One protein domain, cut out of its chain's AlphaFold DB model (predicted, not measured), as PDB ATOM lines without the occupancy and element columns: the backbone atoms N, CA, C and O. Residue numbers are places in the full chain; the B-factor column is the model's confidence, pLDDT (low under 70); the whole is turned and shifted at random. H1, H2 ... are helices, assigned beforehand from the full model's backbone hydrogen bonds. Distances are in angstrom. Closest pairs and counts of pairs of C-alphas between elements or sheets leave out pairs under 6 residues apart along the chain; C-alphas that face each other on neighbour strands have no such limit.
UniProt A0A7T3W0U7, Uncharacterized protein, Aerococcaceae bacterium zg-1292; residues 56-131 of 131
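What this domain is: This is residues 56 to 131 of the 131 residues of an uncharacterized protein of Aerococcaceae bacterium zg-1292 (UniProt A0A7T3W0U7). The longest helix, H3, runs along a rod, and H1 and H2, joined at a corner, run back along it; H1 crosses the middle of H3. Residues 77 to 85, around the corner, stick out. The printed part has 76 residues with three named helices, H1, H2, H3 in order, all helix, only just loose, close to extended: radius of gyration of the C-alphas 16.9 A, spans 53 by 18 by 16 A.

How they stand to each other: Start at H3, residues 100 to 129, where every O i to N i+4 pair is within hydrogen-bond range. H1, residues 56 to 78, 17 of 19 pairs, touches it with residues 68 to 76 alone, closest C-alphas Ala 72 and Phe 115, 6.3 A, at a shallow tilt of 32 degrees, only just short of steep, opposite ways. H2, residues 80 to 95, 11 of 12 pairs, is close but not clearly touching H3: C-alphas Leu 90 and Leu 103, the closest, are 7.7 A apart.

Where its parts are: Find C-alpha 100 at (-25.685, 55.638, 42.876); H3 runs 44.0 A to C-alpha 129. H1, 31.8 A, begins at (-43.914, 15.905, 54.584). H2, 22.8 A, has a kink of 32 degrees near residue 88.

The domain as a whole: Ser 56 and Ser 95 hold the farthest C-alphas, 54.0 A apart. The printed part has no cut, and both links are tight. Look for pLDDT under 70 at residues 56 to 60, 76 to 90, 100 to 103 and 130 to 131.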
ATOM      1  N   SER A  56     -43.600  15.050  55.742       56.06
ATOM      2  CA  SER A  56     -43.914  15.905  54.584       56.06
ATOM      3  C   SER A  56     -43.874  17.415  54.870       56.06
ATOM      4  O   SER A  56     -43.616  18.201  53.957       56.06
ATOM      5  N   GLN A  57     -44.087  17.859  56.116       57.41
ATOM      6  CA  GLN A  57     -44.190  19.297  56.428       57.41
ATOM      7  C   GLN A  57     -42.848  20.036  56.289       57.41
ATOM      8  O   GLN A  57     -42.803  21.161  55.788       57.41
ATOM      9  N   CYS A  58     -41.733  19.398  56.667       54.97
ATOM     10  CA  CYS A  58     -40.405  20.016  56.580       54.97
ATOM     11  C   CYS A  58     -39.967  20.246  55.122       54.97
ATOM     12  O   CYS A  58     -39.431  21.307  54.787       54.97
ATOM     13  N   TYR A  59     -40.257  19.293  54.230       66.06
ATOM     14  CA  TYR A  59     -39.940  19.422  52.807       66.06
ATOM     15  C   TYR A  59     -40.771  20.511  52.124       66.06
ATOM     16  O   TYR A  59     -40.214  21.301  51.358       66.06
ATOM     17  N   SER A  60     -42.064  20.616  52.442       68.81
ATOM     18  CA  SER A  60     -42.935  21.667  51.898       68.81
ATOM     19  C   SER A  60     -42.435  23.071  52.248       68.81
ATOM     20  O   SER A  60     -42.418  23.958  51.390       68.81
ATOM     21  N   PHE A  61     -41.938  23.266  53.473       73.25
ATOM     22  CA  PHE A  61     -41.387  24.552  53.899       73.25
ATOM     23  C   PHE A  61     -40.097  24.917  53.147       73.25
ATOM     24  O   PHE A  61     -39.964  26.030  52.633       73.25
ATOM     25  N   LEU A  62     -39.163  23.967  53.015       73.75
ATOM     26  CA  LEU A  62     -37.897  24.188  52.304       73.75
ATOM     27  C   LEU A  62     -38.108  24.470  50.810       73.75
ATOM     28  O   LEU A  62     -37.469  25.368  50.258       73.75
ATOM     29  N   ILE A  63     -39.024  23.754  50.155       79.50
ATOM     30  CA  ILE A  63     -39.337  23.963  48.734       79.50
ATOM     31  C   ILE A  63     -39.967  25.344  48.522       79.50
ATOM     32  O   ILE A  63     -39.559  26.074  47.618       79.50
ATOM     33  N   THR A  64     -40.900  25.743  49.387       77.56
ATOM     34  CA  THR A  64     -41.545  27.064  49.316       77.56
ATOM     35  C   THR A  64     -40.529  28.192  49.506       77.56
ATOM     36  O   THR A  64     -40.548  29.176  48.766       77.56
ATOM     37  N   PHE A  65     -39.580  28.023  50.433       80.12
ATOM     38  CA  PHE A  65     -38.485  28.971  50.636       80.12
ATOM     39  C   PHE A  65     -37.586  29.101  49.398       80.12
ATOM     40  O   PHE A  65     -37.273  30.216  48.976       80.12
ATOM     41  N   LEU A  66     -37.204  27.981  48.776       81.06
ATOM     42  CA  LEU A  66     -36.391  27.990  47.556       81.06
ATOM     43  C   LEU A  66     -37.123  28.660  46.387       81.06
ATOM     44  O   LEU A  66     -36.528  29.469  45.675       81.06
ATOM     45  N   ILE A  67     -38.418  28.393  46.213       82.81
ATOM     46  CA  ILE A  67     -39.233  29.041  45.177       82.81
ATOM     47  C   ILE A  67     -39.313  30.551  45.429       82.81
ATOM     48  O   ILE A  67     -39.032  31.329  44.518       82.81
ATOM     49  N   ALA A  68     -39.599  30.982  46.660       77.94
ATOM     50  CA  ALA A  68     -39.630  32.401  47.014       77.94
ATOM     51  C   ALA A  68     -38.281  33.095  46.753       77.94
ATOM     52  O   ALA A  68     -38.249  34.197  46.204       77.94
ATOM     53  N   LEU A  69     -37.163  32.431  47.069       78.25
ATOM     54  CA  LEU A  69     -35.815  32.930  46.793       78.25
ATOM     55  C   LEU A  69     -35.556  33.072  45.285       78.25
ATOM     56  O   LEU A  69     -35.046  34.101  44.838       78.25
ATOM     57  N   THR A  70     -35.928  32.065  44.488       79.56
ATOM     58  CA  THR A  70     -35.766  32.119  43.025       79.56
ATOM     59  C   THR A  70     -36.631  33.203  42.391       79.56
ATOM     60  O   THR A  70     -36.130  33.921  41.531       79.56
ATOM     61  N   LEU A  71     -37.877  33.402  42.842       76.50
ATOM     62  CA  LEU A  71     -38.736  34.503  42.395       76.50
ATOM     63  C   LEU A  71     -38.169  35.868  42.787       76.50
ATOM     64  O   LEU A  71     -38.112  36.754  41.939       76.50
ATOM     65  N   ALA A  72     -37.692  36.038  44.021       73.31
ATOM     66  CA  ALA A  72     -37.067  37.285  44.466       73.31
ATOM     67  C   ALA A  72     -35.832  37.659  43.627       73.31
ATOM     68  O   ALA A  72     -35.559  38.839  43.421       73.31
ATOM     69  N   LEU A  73     -35.110  36.663  43.106       74.62
ATOM     70  CA  LEU A  73     -33.957  36.865  42.229       74.62
ATOM     71  C   LEU A  73     -34.367  37.047  40.757       74.62
ATOM     72  O   LEU A  73     -33.767  37.846  40.037       74.62
ATOM     73  N   LEU A  74     -35.418  36.353  40.313       76.25
ATOM     74  CA  LEU A  74     -35.954  36.433  38.955       76.25
ATOM     75  C   LEU A  74     -36.713  37.729  38.688       76.25
ATOM     76  O   LEU A  74     -36.559  38.268  37.604       76.25
ATOM     77  N   ILE A  75     -37.503  38.258  39.622       71.06
ATOM     78  CA  ILE A  75     -38.290  39.494  39.439       71.06
ATOM     79  C   ILE A  75     -37.423  40.681  38.964       71.06
ATOM     80  O   ILE A  75     -37.761  41.268  37.931       71.06
ATOM     81  N   PRO A  76     -36.284  41.018  39.603       66.31
ATOM     82  CA  PRO A  76     -35.414  42.090  39.117       66.31
ATOM     83  C   PRO A  76     -34.722  41.756  37.781       66.31
ATOM     84  O   PRO A  76     -34.404  42.668  37.020       66.31
ATOM     85  N   PHE A  77     -34.520  40.473  37.459       62.81
ATOM     86  CA  PHE A  77     -33.899  40.014  36.206       62.81
ATOM     87  C   PHE A  77     -34.871  39.970  35.010       62.81
ATOM     88  O   PHE A  77     -34.527  40.397  33.906       62.81
ATOM     89  N   LEU A  78     -36.088  39.460  35.217       59.75
ATOM     90  CA  LEU A  78     -37.188  39.385  34.249       59.75
ATOM     91  C   LEU A  78     -37.708  40.770  33.913       59.75
ATOM     92  O   LEU A  78     -38.075  41.042  32.770       59.75
ATOM     93  N   ASN A  79     -37.657  41.682  34.878       63.28
ATOM     94  CA  ASN A  79     -37.910  43.081  34.623       63.28
ATOM     95  C   ASN A  79     -36.667  43.755  34.009       63.28
ATOM     96  O   ASN A  79     -36.222  44.820  34.429       63.28
ATOM     97  N   LYS A  80     -36.137  43.163  32.928       48.25
ATOM     98  CA  LYS A  80     -35.138  43.774  32.037       48.25
ATOM     99  C   LYS A  80     -35.588  45.169  31.597       48.25
ATOM    100  O   LYS A  80     -34.750  46.047  31.438       48.25
ATOM    101  N   SER A  81     -36.906  45.371  31.471       43.94
ATOM    102  CA  SER A  81     -37.543  46.662  31.195       43.94
ATOM    103  C   SER A  81     -37.566  47.630  32.390       43.94
ATOM    104  O   SER A  81     -37.633  48.834  32.159       43.94
ATOM    105  N   TYR A  82     -37.476  47.160  33.639       56.75
ATOM    106  CA  TYR A  82     -37.242  47.998  34.825       56.75
ATOM    107  C   TYR A  82     -35.855  48.593  34.778       56.75
ATOM    108  O   TYR A  82     -35.734  49.796  34.895       56.75
ATOM    109  N   LEU A  83     -34.817  47.800  34.502       52.12
ATOM    110  CA  LEU A  83     -33.448  48.314  34.399       52.12
ATOM    111  C   LEU A  83     -33.314  49.365  33.278       52.12
ATOM    112  O   LEU A  83     -32.629  50.371  33.448       52.12
ATOM    113  N   THR A  84     -34.025  49.209  32.154       51.62
ATOM    114  CA  THR A  84     -34.034  50.210  31.071       51.62
ATOM    115  C   THR A  84     -34.938  51.419  31.324       51.62
ATOM    116  O   THR A  84     -34.606  52.508  30.858       51.62
ATOM    117  N   LYS A  85     -36.057  51.285  32.049       52.47
ATOM    118  CA  LYS A  85     -36.918  52.423  32.441       52.47
ATOM    119  C   LYS A  85     -36.306  53.203  33.610       52.47
ATOM    120  O   LYS A  85     -36.312  54.431  33.605       52.47
ATOM    121  N   SER A  86     -35.633  52.474  34.495       56.09
ATOM    122  CA  SER A  86     -34.743  52.966  35.533       56.09
ATOM    123  C   SER A  86     -33.604  53.770  34.922       56.09
ATOM    124  O   SER A  86     -33.254  54.756  35.513       56.09
ATOM    125  N   ASN A  87     -33.106  53.541  33.701       58.38
ATOM    126  CA  ASN A  87     -32.136  54.485  33.103       58.38
ATOM    127  C   ASN A  87     -32.690  55.912  32.894       58.38
ATOM    128  O   ASN A  87     -31.925  56.871  32.966       58.38
ATOM    129  N   LYS A  88     -34.002  56.080  32.664       63.31
ATOM    130  CA  LYS A  88     -34.640  57.408  32.573       63.31
ATOM    131  C   LYS A  88     -34.921  57.992  33.959       63.31
ATOM    132  O   LYS A  88     -34.646  59.165  34.176       63.31
ATOM    133  N   GLU A  89     -35.402  57.188  34.904       67.12
ATOM    134  CA  GLU A  89     -35.594  57.618  36.301       67.12
ATOM    135  C   GLU A  89     -34.265  57.847  37.039       67.12
ATOM    136  O   GLU A  89     -34.152  58.802  37.793       67.12
ATOM    137  N   LEU A  90     -33.229  57.052  36.755       67.00
ATOM    138  CA  LEU A  90     -31.837  57.249  37.166       67.00
ATOM    139  C   LEU A  90     -31.330  58.543  36.587       67.00
ATOM    140  O   LEU A  90     -30.690  59.264  37.329       67.00
ATOM    141  N   ALA A  91     -31.570  58.831  35.305       72.62
ATOM    142  CA  ALA A  91     -31.149  60.095  34.715       72.62
ATOM    143  C   ALA A  91     -31.829  61.279  35.419       72.62
ATOM    144  O   ALA A  91     -31.150  62.244  35.753       72.62
ATOM    145  N   VAL A  92     -33.126  61.177  35.735       75.31
ATOM    146  CA  VAL A  92     -33.858  62.193  36.512       75.31
ATOM    147  C   VAL A  92     -33.317  62.322  37.943       75.31
ATOM    148  O   VAL A  92     -33.052  63.431  38.392       75.31
ATOM    149  N   LEU A  93     -33.095  61.214  38.653       71.50
ATOM    150  CA  LEU A  93     -32.541  61.194  40.013       71.50
ATOM    151  C   LEU A  93     -31.090  61.690  40.048       71.50
ATOM    152  O   LEU A  93     -30.727  62.433  40.958       71.50
ATOM    153  N   TYR A  94     -30.284  61.363  39.034       71.75
ATOM    154  CA  TYR A  94     -28.939  61.913  38.848       71.75
ATOM    155  C   TYR A  94     -28.993  63.421  38.617       71.75
ATOM    156  O   TYR A  94     -28.204  64.153  39.207       71.75
ATOM    157  N   SER A  95     -29.930  63.894  37.789       80.31
ATOM    158  CA  SER A  95     -30.165  65.325  37.577       80.31
ATOM    159  C   SER A  95     -30.687  66.032  38.834       80.31
ATOM    160  O   SER A  95     -30.417  67.217  38.999       80.31
ATOM    161  N   LEU A  96     -31.364  65.323  39.744       80.62
ATOM    162  CA  LEU A  96     -31.718  65.804  41.088       80.62
ATOM    163  C   LEU A  96     -30.563  65.709  42.109       80.62
ATOM    164  O   LEU A  96     -30.732  66.134  43.250       80.62
ATOM    165  N   GLY A  97     -29.402  65.158  41.731       80.31
ATOM    166  CA  GLY A  97     -28.215  65.051  42.588       80.31
ATOM    167  C   GLY A  97     -28.150  63.803  43.480       80.31
ATOM    168  O   GLY A  97     -27.275  63.721  44.342       80.31
ATOM    169  N   TYR A  98     -29.032  62.818  43.289       71.75
ATOM    170  CA  TYR A  98     -28.995  61.561  44.041       71.75
ATOM    171  C   TYR A  98     -27.830  60.666  43.598       71.75
ATOM    172  O   TYR A  98     -27.546  60.502  42.409       71.75
ATOM    173  N   SER A  99     -27.146  60.052  44.568       70.38
ATOM    174  CA  SER A  99     -25.974  59.208  44.312       70.38
ATOM    175  C   SER A  99     -26.359  57.764  43.977       70.38
ATOM    176  O   SER A  99     -27.397  57.252  44.408       70.38
ATOM    177  N   ARG A 100     -25.475  57.050  43.265       67.00
ATOM    178  CA  ARG A 100     -25.685  55.638  42.876       67.00
ATOM    179  C   ARG A 100     -26.004  54.709  44.053       67.00
ATOM    180  O   ARG A 100     -26.697  53.714  43.875       67.00
ATOM    181  N   ILE A 101     -25.536  55.040  45.257       69.06
ATOM    182  CA  ILE A 101     -25.761  54.244  46.473       69.06
ATOM    183  C   ILE A 101     -27.210  54.376  46.959       69.06
ATOM    184  O   ILE A 101     -27.796  53.397  47.416       69.06
ATOM    185  N   GLN A 102     -27.804  55.566  46.853       69.19
ATOM    186  CA  GLN A 102     -29.197  55.798  47.255       69.19
ATOM    187  C   GLN A 102     -30.166  55.044  46.335       69.19
ATOM    188  O   GLN A 102     -31.140  54.469  46.808       69.19
ATOM    189  N   LEU A 103     -29.833  54.954  45.048       66.75
ATOM    190  CA  LEU A 103     -30.568  54.169  44.056       66.75
ATOM    191  C   LEU A 103     -30.517  52.660  44.317       66.75
ATOM    192  O   LEU A 103     -31.551  52.000  44.301       66.75
ATOM    193  N   ILE A 104     -29.337  52.111  44.620       70.12
ATOM    194  CA  ILE A 104     -29.212  50.689  44.978       70.12
ATOM    195  C   ILE A 104     -30.022  50.382  46.244       70.12
ATOM    196  O   ILE A 104     -30.704  49.362  46.303       70.12
ATOM    197  N   LYS A 105     -29.999  51.280  47.239       75.12
ATOM    198  CA  LYS A 105     -30.812  51.140  48.458       75.12
ATOM    199  C   LYS A 105     -32.314  51.165  48.171       75.12
ATOM    200  O   LYS A 105     -33.036  50.392  48.789       75.12
ATOM    201  N   LEU A 106     -32.770  52.009  47.245       76.69
ATOM    202  CA  LEU A 106     -34.176  52.081  46.838       76.69
ATOM    203  C   LEU A 106     -34.643  50.756  46.218       76.69
ATOM    204  O   LEU A 106     -35.629  50.183  46.667       76.69
ATOM    205  N   ILE A 107     -33.874  50.226  45.263       74.06
ATOM    206  CA  ILE A 107     -34.171  48.947  44.598       74.06
ATOM    207  C   ILE A 107     -34.148  47.786  45.605       74.06
ATOM    208  O   ILE A 107     -34.991  46.890  45.560       74.06
ATOM    209  N   LEU A 108     -33.197  47.802  46.543       74.31
ATOM    210  CA  LEU A 108     -33.112  46.798  47.601       74.31
ATOM    211  C   LEU A 108     -34.336  46.846  48.528       74.31
ATOM    212  O   LEU A 108     -34.859  45.799  48.898       74.31
ATOM    213  N   ALA A 109     -34.803  48.046  48.881       76.56
ATOM    214  CA  ALA A 109     -35.984  48.230  49.717       76.56
ATOM    215  C   ALA A 109     -37.263  47.738  49.023       76.56
ATOM    216  O   ALA A 109     -38.086  47.082  49.654       76.56
ATOM    217  N   GLU A 110     -37.414  47.994  47.725       74.69
ATOM    218  CA  GLU A 110     -38.577  47.550  46.954       74.69
ATOM    219  C   GLU A 110     -38.638  46.018  46.861       74.69
ATOM    220  O   GLU A 110     -39.658  45.415  47.194       74.69
ATOM    221  N   ASN A 111     -37.506  45.373  46.557       75.56
ATOM    222  CA  ASN A 111     -37.401  43.910  46.570       75.56
ATOM    223  C   ASN A 111     -37.651  43.312  47.964       75.56
ATOM    224  O   ASN A 111     -38.268  42.252  48.077       75.56
ATOM    225  N   LEU A 112     -37.209  43.986  49.032       79.06
ATOM    226  CA  LEU A 112     -37.464  43.558  50.410       79.06
ATOM    227  C   LEU A 112     -38.964  43.592  50.748       79.06
ATOM    228  O   LEU A 112     -39.470  42.680  51.408       79.06
ATOM    229  N   ILE A 113     -39.686  44.609  50.272       81.75
ATOM    230  CA  ILE A 113     -41.140  44.726  50.444       81.75
ATOM    231  C   ILE A 113     -41.855  43.606  49.683       81.75
ATOM    232  O   ILE A 113     -42.705  42.924  50.259       81.75
ATOM    233  N   THR A 114     -41.494  43.366  48.420       80.50
ATOM    234  CA  THR A 114     -42.095  42.293  47.613       80.50
ATOM    235  C   THR A 114     -41.854  40.917  48.235       80.50
ATOM    236  O   THR A 114     -42.790  40.126  48.337       80.50
ATOM    237  N   PHE A 115     -40.636  40.649  48.715       80.50
ATOM    238  CA  PHE A 115     -40.311  39.409  49.422       80.50
ATOM    239  C   PHE A 115     -41.164  39.230  50.684       80.50
ATOM    240  O   PHE A 115     -41.755  38.170  50.886       80.50
ATOM    241  N   SER A 116     -41.287  40.282  51.499       79.50
ATOM    242  CA  SER A 116     -42.068  40.246  52.742       79.50
ATOM    243  C   SER A 116     -43.554  39.977  52.483       79.50
ATOM    244  O   SER A 116     -44.159  39.156  53.168       79.50
ATOM    245  N   LEU A 117     -44.141  40.611  51.463       84.62
ATOM    246  CA  LEU A 117     -45.534  40.367  51.067       84.62
ATOM    247  C   LEU A 117     -45.753  38.926  50.601       84.62
ATOM    248  O   LEU A 117     -46.734  38.292  50.992       84.62
ATOM    249  N   CYS A 118     -44.825  38.393  49.807       79.94
ATOM    250  CA  CYS A 118     -44.887  37.012  49.339       79.94
ATOM    251  C   CYS A 118     -44.815  36.023  50.514       79.94
ATOM    252  O   CYS A 118     -45.640  35.115  50.606       79.94
ATOM    253  N   PHE A 119     -43.901  36.247  51.460       79.94
ATOM    254  CA  PHE A 119     -43.750  35.412  52.653       79.94
ATOM    255  C   PHE A 119     -45.020  35.390  53.514       79.94
ATOM    256  O   PHE A 119     -45.492  34.319  53.893       79.94
ATOM    257  N   ILE A 120     -45.619  36.561  53.761       86.44
ATOM    258  CA  ILE A 120     -46.882  36.664  54.507       86.44
ATOM    259  C   ILE A 120     -47.998  35.917  53.773       86.44
ATOM    260  O   ILE A 120     -48.727  35.156  54.402       86.44
ATOM    261  N   SER A 121     -48.119  36.087  52.451       80.38
ATOM    262  CA  SER A 121     -49.155  35.403  51.667       80.38
ATOM    263  C   SER A 121     -49.016  33.878  51.705       80.38
ATOM    264  O   SER A 121     -50.017  33.178  51.851       80.38
ATOM    265  N   ALA A 122     -47.786  33.362  51.656       79.88
ATOM    266  CA  ALA A 122     -47.513  31.933  51.739       79.88
ATOM    267  C   ALA A 122     -47.891  31.375  53.117       79.88
ATOM    268  O   ALA A 122     -48.649  30.413  53.197       79.88
ATOM    269  N   TYR A 123     -47.447  32.033  54.193       83.12
ATOM    270  CA  TYR A 123     -47.778  31.642  55.566       83.12
ATOM    271  C   TYR A 123     -49.290  31.641  55.826       83.12
ATOM    272  O   TYR A 123     -49.826  30.739  56.464       83.12
ATOM    273  N   LEU A 124     -49.998  32.643  55.305       84.00
ATOM    274  CA  LEU A 124     -51.445  32.764  55.470       84.00
ATOM    275  C   LEU A 124     -52.196  31.665  54.706       84.00
ATOM    276  O   LEU A 124     -53.204  31.164  55.194       84.00
ATOM    277  N   THR A 125     -51.682  31.266  53.540       77.06
ATOM    278  CA  THR A 125     -52.234  30.153  52.755       77.06
ATOM    279  C   THR A 125     -52.032  28.822  53.476       77.06
ATOM    280  O   THR A 125     -52.978  28.052  53.583       77.06
ATOM    281  N   ASP A 126     -50.843  28.582  54.034       78.94
ATOM    282  CA  ASP A 126     -50.530  27.380  54.820       78.94
ATOM    283  C   ASP A 126     -51.434  27.267  56.063       78.94
ATOM    284  O   ASP A 126     -52.082  26.247  56.291       78.94
ATOM    285  N   ALA A 127     -51.606  28.372  56.796       79.62
ATOM    286  CA  ALA A 127     -52.505  28.442  57.948       79.62
ATOM    287  C   ALA A 127     -53.997  28.263  57.594       79.62
ATOM    288  O   ALA A 127     -54.787  27.875  58.454       79.62
ATOM    289  N   LEU A 128     -54.404  28.574  56.358       83.12
ATOM    290  CA  LEU A 128     -55.775  28.377  55.879       83.12
ATOM    291  C   LEU A 128     -56.026  26.925  55.438       83.12
ATOM    292  O   LEU A 128     -57.140  26.436  55.594       83.12
ATOM    293  N   LEU A 129     -55.017  26.265  54.862       75.94
ATOM    294  CA  LEU A 129     -55.129  24.940  54.243       75.94
ATOM    295  C   LEU A 129     -55.001  23.798  55.266       75.94
ATOM    296  O   LEU A 129     -55.610  22.751  55.076       75.94
ATOM    297  N   PHE A 130     -54.268  24.018  56.363       61.56
ATOM    298  CA  PHE A 130     -54.134  23.084  57.494       61.56
ATOM    299  C   PHE A 130     -55.111  23.366  58.653       61.56
ATOM    300  O   PHE A 130     -54.850  22.989  59.797       61.56
ATOM    301  N   LYS A 131     -56.222  24.049  58.367       51.06
ATOM    302  CA  LYS A 131     -57.329  24.251  59.305       51.06
ATOM    303  C   LYS A 131     -58.424  23.219  59.070       51.06
ATOM    304  O   LYS A 131     -58.981  22.747  60.083       51.06
TER     305      LYS A 131